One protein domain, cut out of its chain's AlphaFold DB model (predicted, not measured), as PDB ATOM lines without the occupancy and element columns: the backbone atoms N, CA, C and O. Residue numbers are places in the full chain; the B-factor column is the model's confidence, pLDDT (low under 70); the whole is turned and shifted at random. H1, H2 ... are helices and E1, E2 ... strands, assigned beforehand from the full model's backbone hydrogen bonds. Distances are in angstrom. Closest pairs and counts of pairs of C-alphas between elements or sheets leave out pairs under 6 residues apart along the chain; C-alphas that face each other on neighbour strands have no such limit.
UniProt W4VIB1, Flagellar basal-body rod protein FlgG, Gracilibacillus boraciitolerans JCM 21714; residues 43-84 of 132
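Overview. This is residues 43 to 84 of the 132 residues of the protein "Flagellar basal-body rod protein FlgG" of Gracilibacillus boraciitolerans JCM 21714 (UniProt W4VIB1). This is a flat, loosely built piece: a small two-strand hairpin, E1 and E2, reaches out to one side, the short helix H1 follows near the hairpin's open end, and a link then leads back to strand E3, which runs away from the helix. The first residues, 43 to 44, lie beside E3 in a short antiparallel pairing, and at the far end of E3 the tail of residues 78 to 84 sticks out free. The printed part has 42 residues, with one named helix and three named strands in the order E1, E2, H1, E3; E1 and E2 form an antiparallel sheet, and E3 pairs with no named strand. The class is mixed, helices and strands, though under half of the residues are in named elements. The whole is loose, with a radius of gyration of the C-alphas of 11.6 A, and spans 32 by 26 by 12 A.

Arrangement. Start at residues 43 to 44, which pair antiparallel with residues 74 to 75 of E3, the strand of residues 74 to 77. Go on to E1, residues 50 to 54, and E2, residues 57 to 60: they are a hairpin, antiparallel, with 143 degrees between their N-to-C directions. Look at N 51 and O 59, 2.8 A apart, and at N 57 and O 54, 2.9 A apart; both pairs are within hydrogen-bond range. The C-alphas of Ala 52 and Phe 58 face each other at 4.7 A. Next comes H1, residues 62 to 67, in which every O i to N i+4 pair is within hydrogen-bond range. The closest C-alphas of E1 and H1 are those of Leu 50 and Ser 64, 7.7 A apart. E3 is apart from E1, from E2 and from H1.

Along the chain. Find C-alpha 50 at (-25.528, 44.707, -38.283); from there E1, residues 50 to 54, runs 11.7 A to C-alpha 54. E2, residues 57 to 60, covers 10.5 A. H1 begins at C-alpha 62, at (-19.427, 45.971, -46.492), and ends at residue 67, 8.8 A away. E3 runs from residue 74 to C-alpha 77 at (-39.913, 35.992, -42.847), a length of 9.4 A.

Size, cuts and confidence. The two C-alphas farthest apart are those of Glu 66 and Ile 84, at 32.6 A, while those of the first and last printed residues, Glu 43 and Ile 84, are 13.8 A apart. The printed part has no cut. The links from E1 to E2 and from E2 to H1 are tight, the link from H1 to E3 is short with 6 residues, and no link is long. The mean pLDDT of the printed part is 83.9, and no printed residue is under 70.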
ATOM      1  N   GLU A  43     -35.770  38.900 -40.727       86.44
ATOM      2  CA  GLU A  43     -35.214  38.592 -39.420       86.44
ATOM      3  C   GLU A  43     -33.690  38.654 -39.489       86.44
ATOM      4  O   GLU A  43     -33.053  38.050 -40.354       86.44
ATOM      5  N   ALA A  44     -33.086  39.359 -38.537       88.19
ATOM      6  CA  ALA A  44     -31.645  39.363 -38.361       88.19
ATOM      7  C   ALA A  44     -31.201  38.111 -37.596       88.19
ATOM      8  O   ALA A  44     -31.156  38.107 -36.368       88.19
ATOM      9  N   VAL A  45     -30.807  37.063 -38.321       89.00
ATOM     10  CA  VAL A  45     -30.280  35.815 -37.734       89.00
ATOM     11  C   VAL A  45     -28.981  36.083 -36.967       89.00
ATOM     12  O   VAL A  45     -28.699  35.463 -35.939       89.00
ATOM     13  N   ARG A  46     -28.168  37.031 -37.454       87.81
ATOM     14  CA  ARG A  46     -26.908  37.448 -36.819       87.81
ATOM     15  C   ARG A  46     -26.892  38.957 -36.565       87.81
ATOM     16  O   ARG A  46     -26.165  39.684 -37.243       87.81
ATOM     17  N   PRO A  47     -27.602  39.446 -35.533       85.69
ATOM     18  CA  PRO A  47     -27.756  40.882 -35.292       85.69
ATOM     19  C   PRO A  47     -26.433  41.582 -34.951       85.69
ATOM     20  O   PRO A  47     -26.283  42.770 -35.195       85.69
ATOM     21  N   ARG A  48     -25.428  40.844 -34.454       86.62
ATOM     22  CA  ARG A  48     -24.082  41.378 -34.166       86.62
ATOM     23  C   ARG A  48     -23.305  41.822 -35.411       86.62
ATOM     24  O   ARG A  48     -22.311  42.520 -35.268       86.62
ATOM     25  N   LEU A  49     -23.716  41.375 -36.600       87.88
ATOM     26  CA  LEU A  49     -23.106  41.762 -37.876       87.88
ATOM     27  C   LEU A  49     -23.773  43.000 -38.491       87.88
ATOM     28  O   LEU A  49     -23.300  43.498 -39.515       87.88
ATOM     29  N   LEU A  50     -24.863  43.479 -37.886       87.88
ATOM     30  CA  LEU A  50     -25.528  44.707 -38.283       87.88
ATOM     31  C   LEU A  50     -24.861  45.903 -37.612       87.88
ATOM     32  O   LEU A  50     -24.518  45.877 -36.430       87.88
ATOM     33  N   GLU A  51     -24.721  46.976 -38.374       89.81
ATOM     34  CA  GLU A  51     -24.259  48.261 -37.880       89.81
ATOM     35  C   GLU A  51     -25.469  49.167 -37.636       89.81
ATOM     36  O   GLU A  51     -26.375  49.260 -38.470       89.81
ATOM     37  N   ALA A  52     -25.488  49.859 -36.499       90.88
ATOM     38  CA  ALA A  52     -26.508  50.859 -36.224       90.88
ATOM     39  C   ALA A  52     -26.301  52.079 -37.138       90.88
ATOM     40  O   ALA A  52     -25.286  52.766 -37.054       90.88
ATOM     41  N   ALA A  53     -27.288  52.372 -37.985       88.75
ATOM     42  CA  ALA A  53     -27.311  53.559 -38.840       88.75
ATOM     43  C   ALA A  53     -27.972  54.775 -38.151       88.75
ATOM     44  O   ALA A  53     -28.034  55.857 -38.733       88.75
ATOM     45  N   GLY A  54     -28.442  54.606 -36.906       86.38
ATOM     46  CA  GLY A  54     -29.153  55.623 -36.124       86.38
ATOM     47  C   GLY A  54     -30.672  55.570 -36.317       86.38
ATOM     48  O   GLY A  54     -31.162  54.905 -37.220       86.38
ATOM     49  N   ASN A  55     -31.436  56.249 -35.451       85.19
ATOM     50  CA  ASN A  55     -32.911  56.272 -35.488       85.19
ATOM     51  C   ASN A  55     -33.564  54.874 -35.556       85.19
ATOM     52  O   ASN A  55     -34.529  54.678 -36.289       85.19
ATOM     53  N   ASN A  56     -33.017  53.895 -34.824       81.50
ATOM     54  CA  ASN A  56     -33.426  52.480 -34.856       81.50
ATOM     55  C   ASN A  56     -33.271  51.793 -36.228       81.50
ATOM     56  O   ASN A  56     -33.783  50.695 -36.429       81.50
ATOM     57  N   LEU A  57     -32.553  52.411 -37.166       85.00
ATOM     58  CA  LEU A  57     -32.197  51.806 -38.440       85.00
ATOM     59  C   LEU A  57     -30.901  51.015 -38.298       85.00
ATOM     60  O   LEU A  57     -29.946  51.438 -37.638       85.00
ATOM     61  N   PHE A  58     -30.864  49.887 -38.989       88.69
ATOM     62  CA  PHE A  58     -29.704  49.018 -39.079       88.69
ATOM     63  C   PHE A  58     -29.302  48.869 -40.537       88.69
ATOM     64  O   PHE A  58     -30.150  48.844 -41.430       88.69
ATOM     65  N   ARG A  59     -27.998  48.762 -40.774       88.25
ATOM     66  CA  ARG A  59     -27.435  48.482 -42.090       88.25
ATOM     67  C   ARG A  59     -26.469  47.316 -42.018       88.25
ATOM     68  O   ARG A  59     -25.857  47.049 -40.986       88.25
ATOM     69  N   LEU A  60     -26.317  46.645 -43.146       87.75
ATOM     70  CA  LEU A  60     -25.241  45.691 -43.355       87.75
ATOM     71  C   LEU A  60     -23.984  46.476 -43.730       87.75
ATOM     72  O   LEU A  60     -24.032  47.322 -44.623       87.75
ATOM     73  N   SER A  61     -22.879  46.224 -43.031       84.31
ATOM     74  CA  SER A  61     -21.583  46.781 -43.417       84.31
ATOM     75  C   SER A  61     -21.000  45.993 -44.594       84.31
ATOM     76  O   SER A  61     -21.279  44.800 -44.755       84.31
ATOM     77  N   GLU A  62     -20.152  46.639 -45.398       83.50
ATOM     78  CA  GLU A  62     -19.427  45.971 -46.492       83.50
ATOM     79  C   GLU A  62     -18.613  44.782 -45.968       83.50
ATOM     80  O   GLU A  62     -18.675  43.688 -46.520       83.50
ATOM     81  N   GLN A  63     -17.962  44.948 -44.815       83.38
ATOM     82  CA  GLN A  63     -17.193  43.888 -44.170       83.38
ATOM     83  C   GLN A  63     -18.055  42.670 -43.794       83.38
ATOM     84  O   GLN A  63     -17.596  41.532 -43.902       83.38
ATOM     85  N   SER A  64     -19.297  42.870 -43.348       83.94
ATOM     86  CA  SER A  64     -20.203  41.758 -43.038       83.94
ATOM     87  C   SER A  64     -20.584  40.975 -44.298       83.94
ATOM     88  O   SER A  64     -20.628  39.747 -44.245       83.94
ATOM     89  N   LEU A  65     -20.800  41.667 -45.420       84.19
ATOM     90  CA  LEU A  65     -21.154  41.062 -46.711       84.19
ATOM     91  C   LEU A  65     -19.969  40.371 -47.400       84.19
ATOM     92  O   LEU A  65     -20.164  39.387 -48.106       84.19
ATOM     93  N   GLU A  66     -18.743  40.848 -47.181       85.56
ATOM     94  CA  GLU A  66     -17.529  40.190 -47.684       85.56
ATOM     95  C   GLU A  66     -17.249  38.857 -46.979       85.56
ATOM     96  O   GLU A  66     -16.745  37.917 -47.592       85.56
ATOM     97  N   ASN A  67     -17.570  38.767 -45.685       85.06
ATOM     98  CA  ASN A  67     -17.229  37.608 -44.857       85.06
ATOM     99  C   ASN A  67     -18.361  36.579 -44.736       85.06
ATOM    100  O   ASN A  67     -18.099  35.426 -44.386       85.06
ATOM    101  N   TYR A  68     -19.610  36.974 -44.996       86.69
ATOM    102  CA  TYR A  68     -20.776  36.113 -44.825       86.69
ATOM    103  C   TYR A  68     -21.797  36.318 -45.955       86.69
ATOM    104  O   TYR A  68     -22.093  37.458 -46.310       86.69
ATOM    105  N   PRO A  69     -22.403  35.237 -46.486       85.69
ATOM    106  CA  PRO A  69     -23.513  35.364 -47.423       85.69
ATOM    107  C   PRO A  69     -24.698  36.075 -46.761       85.69
ATOM    108  O   PRO A  69     -24.998  35.803 -45.595       85.69
ATOM    109  N   LEU A  70     -25.410  36.919 -47.515       83.06
ATOM    110  CA  LEU A  70     -26.548  37.711 -47.029       83.06
ATOM    111  C   LEU A  70     -27.590  36.859 -46.285       83.06
ATOM    112  O   LEU A  70     -27.981  37.208 -45.175       83.06
ATOM    113  N   GLU A  71     -27.944  35.708 -46.857       83.50
ATOM    114  CA  GLU A  71     -28.904  34.721 -46.327       83.50
ATOM    115  C   GLU A  71     -28.492  34.140 -44.961       83.50
ATOM    116  O   GLU A  71     -29.291  33.578 -44.224       83.50
ATOM    117  N   THR A  72     -27.216  34.254 -44.584       83.81
ATOM    118  CA  THR A  72     -26.739  33.810 -43.262       83.81
ATOM    119  C   THR A  72     -26.771  34.918 -42.214       83.81
ATOM    120  O   THR A  72     -26.558  34.652 -41.027       83.81
ATOM    121  N   ILE A  73     -26.998  36.160 -42.647       82.19
ATOM    122  CA  ILE A  73     -27.041  37.349 -41.797       82.19
ATOM    123  C   ILE A  73     -28.493  37.763 -41.557       82.19
ATOM    124  O   ILE A  73     -28.870  38.008 -40.407       82.19
ATOM    125  N   ILE A  74     -29.290  37.806 -42.627       86.38
ATOM    126  CA  ILE A  74     -30.717  38.114 -42.610       86.38
ATOM    127  C   ILE A  74     -31.498  37.054 -43.387       86.38
ATOM    128  O   ILE A  74     -31.026  36.564 -44.409       86.38
ATOM    129  N   ASN A  75     -32.703  36.740 -42.921       85.25
ATOM    130  CA  ASN A  75     -33.627  35.836 -43.599       85.25
ATOM    131  C   ASN A  75     -34.974  36.512 -43.815       85.25
ATOM    132  O   ASN A  75     -35.452  37.233 -42.943       85.25
ATOM    133  N   GLY A  76     -35.592  36.270 -44.971       80.88
ATOM    134  CA  GLY A  76     -36.978  36.668 -45.202       80.88
ATOM    135  C   GLY A  76     -37.912  35.891 -44.278       80.88
ATOM    136  O   GLY A  76     -37.775  34.675 -44.139       80.88
ATOM    137  N   VAL A  77     -38.841  36.595 -43.641       80.56
ATOM    138  CA  VAL A  77     -39.913  35.992 -42.847       80.56
ATOM    139  C   VAL A  77     -41.113  35.808 -43.765       80.56
ATOM    140  O   VAL A  77     -41.577  36.768 -44.376       80.56
ATOM    141  N   GLY A  78     -41.611  34.575 -43.873       77.56
ATOM    142  CA  GLY A  78     -42.801  34.296 -44.671       77.56
ATOM    143  C   GLY A  78     -44.036  34.974 -44.075       77.56
ATOM    144  O   GLY A  78     -44.176  35.064 -42.857       77.56
ATOM    145  N   LEU A  79     -44.977  35.397 -44.920       71.50
ATOM    146  CA  LEU A  79     -46.180  36.144 -44.510       71.50
ATOM    147  C   LEU A  79     -47.018  35.462 -43.414       71.50
ATOM    148  O   LEU A  79     -47.707  36.124 -42.646       71.50
ATOM    149  N   GLN A  80     -46.973  34.130 -43.337       73.81
ATOM    150  CA  GLN A  80     -47.693  33.344 -42.325       73.81
ATOM    151  C   GLN A  80     -47.056  33.435 -40.931       73.81
ATOM    152  O   GLN A  80     -47.756  33.252 -39.935       73.81
ATOM    153  N   ASP A  81     -45.762  33.746 -40.868       76.31
ATOM    154  CA  ASP A  81     -44.997  33.894 -39.630       76.31
ATOM    155  C   ASP A  81     -44.948  35.358 -39.157       76.31
ATOM    156  O   ASP A  81     -44.610  35.638 -38.004       76.31
ATOM    157  N   ILE A  82     -45.349  36.300 -40.017       76.62
ATOM    158  CA  ILE A  82     -45.511  37.707 -39.658       76.62
ATOM    159  C   ILE A  82     -46.746  37.858 -38.765       76.62
ATOM    160  O   ILE A  82     -47.862  37.486 -39.130       76.62
ATOM    161  N   ARG A  83     -46.544  38.448 -37.584       74.62
ATOM    162  CA  ARG A  83     -47.615  38.822 -36.653       74.62
ATOM    163  C   ARG A  83     -47.470  40.288 -36.283       74.62
ATOM    164  O   ARG A  83     -46.836  40.626 -35.290       74.62
ATOM    165  N   ILE A  84     -48.057  41.148 -37.102       73.44
ATOM    166  CA  ILE A  84     -48.155  42.580 -36.830       73.44
ATOM    167  C   ILE A  84     -49.401  42.808 -35.980       73.44
ATOM    168  O   ILE A  84     -50.478  42.304 -36.295       73.44
TER     169      ILE A  84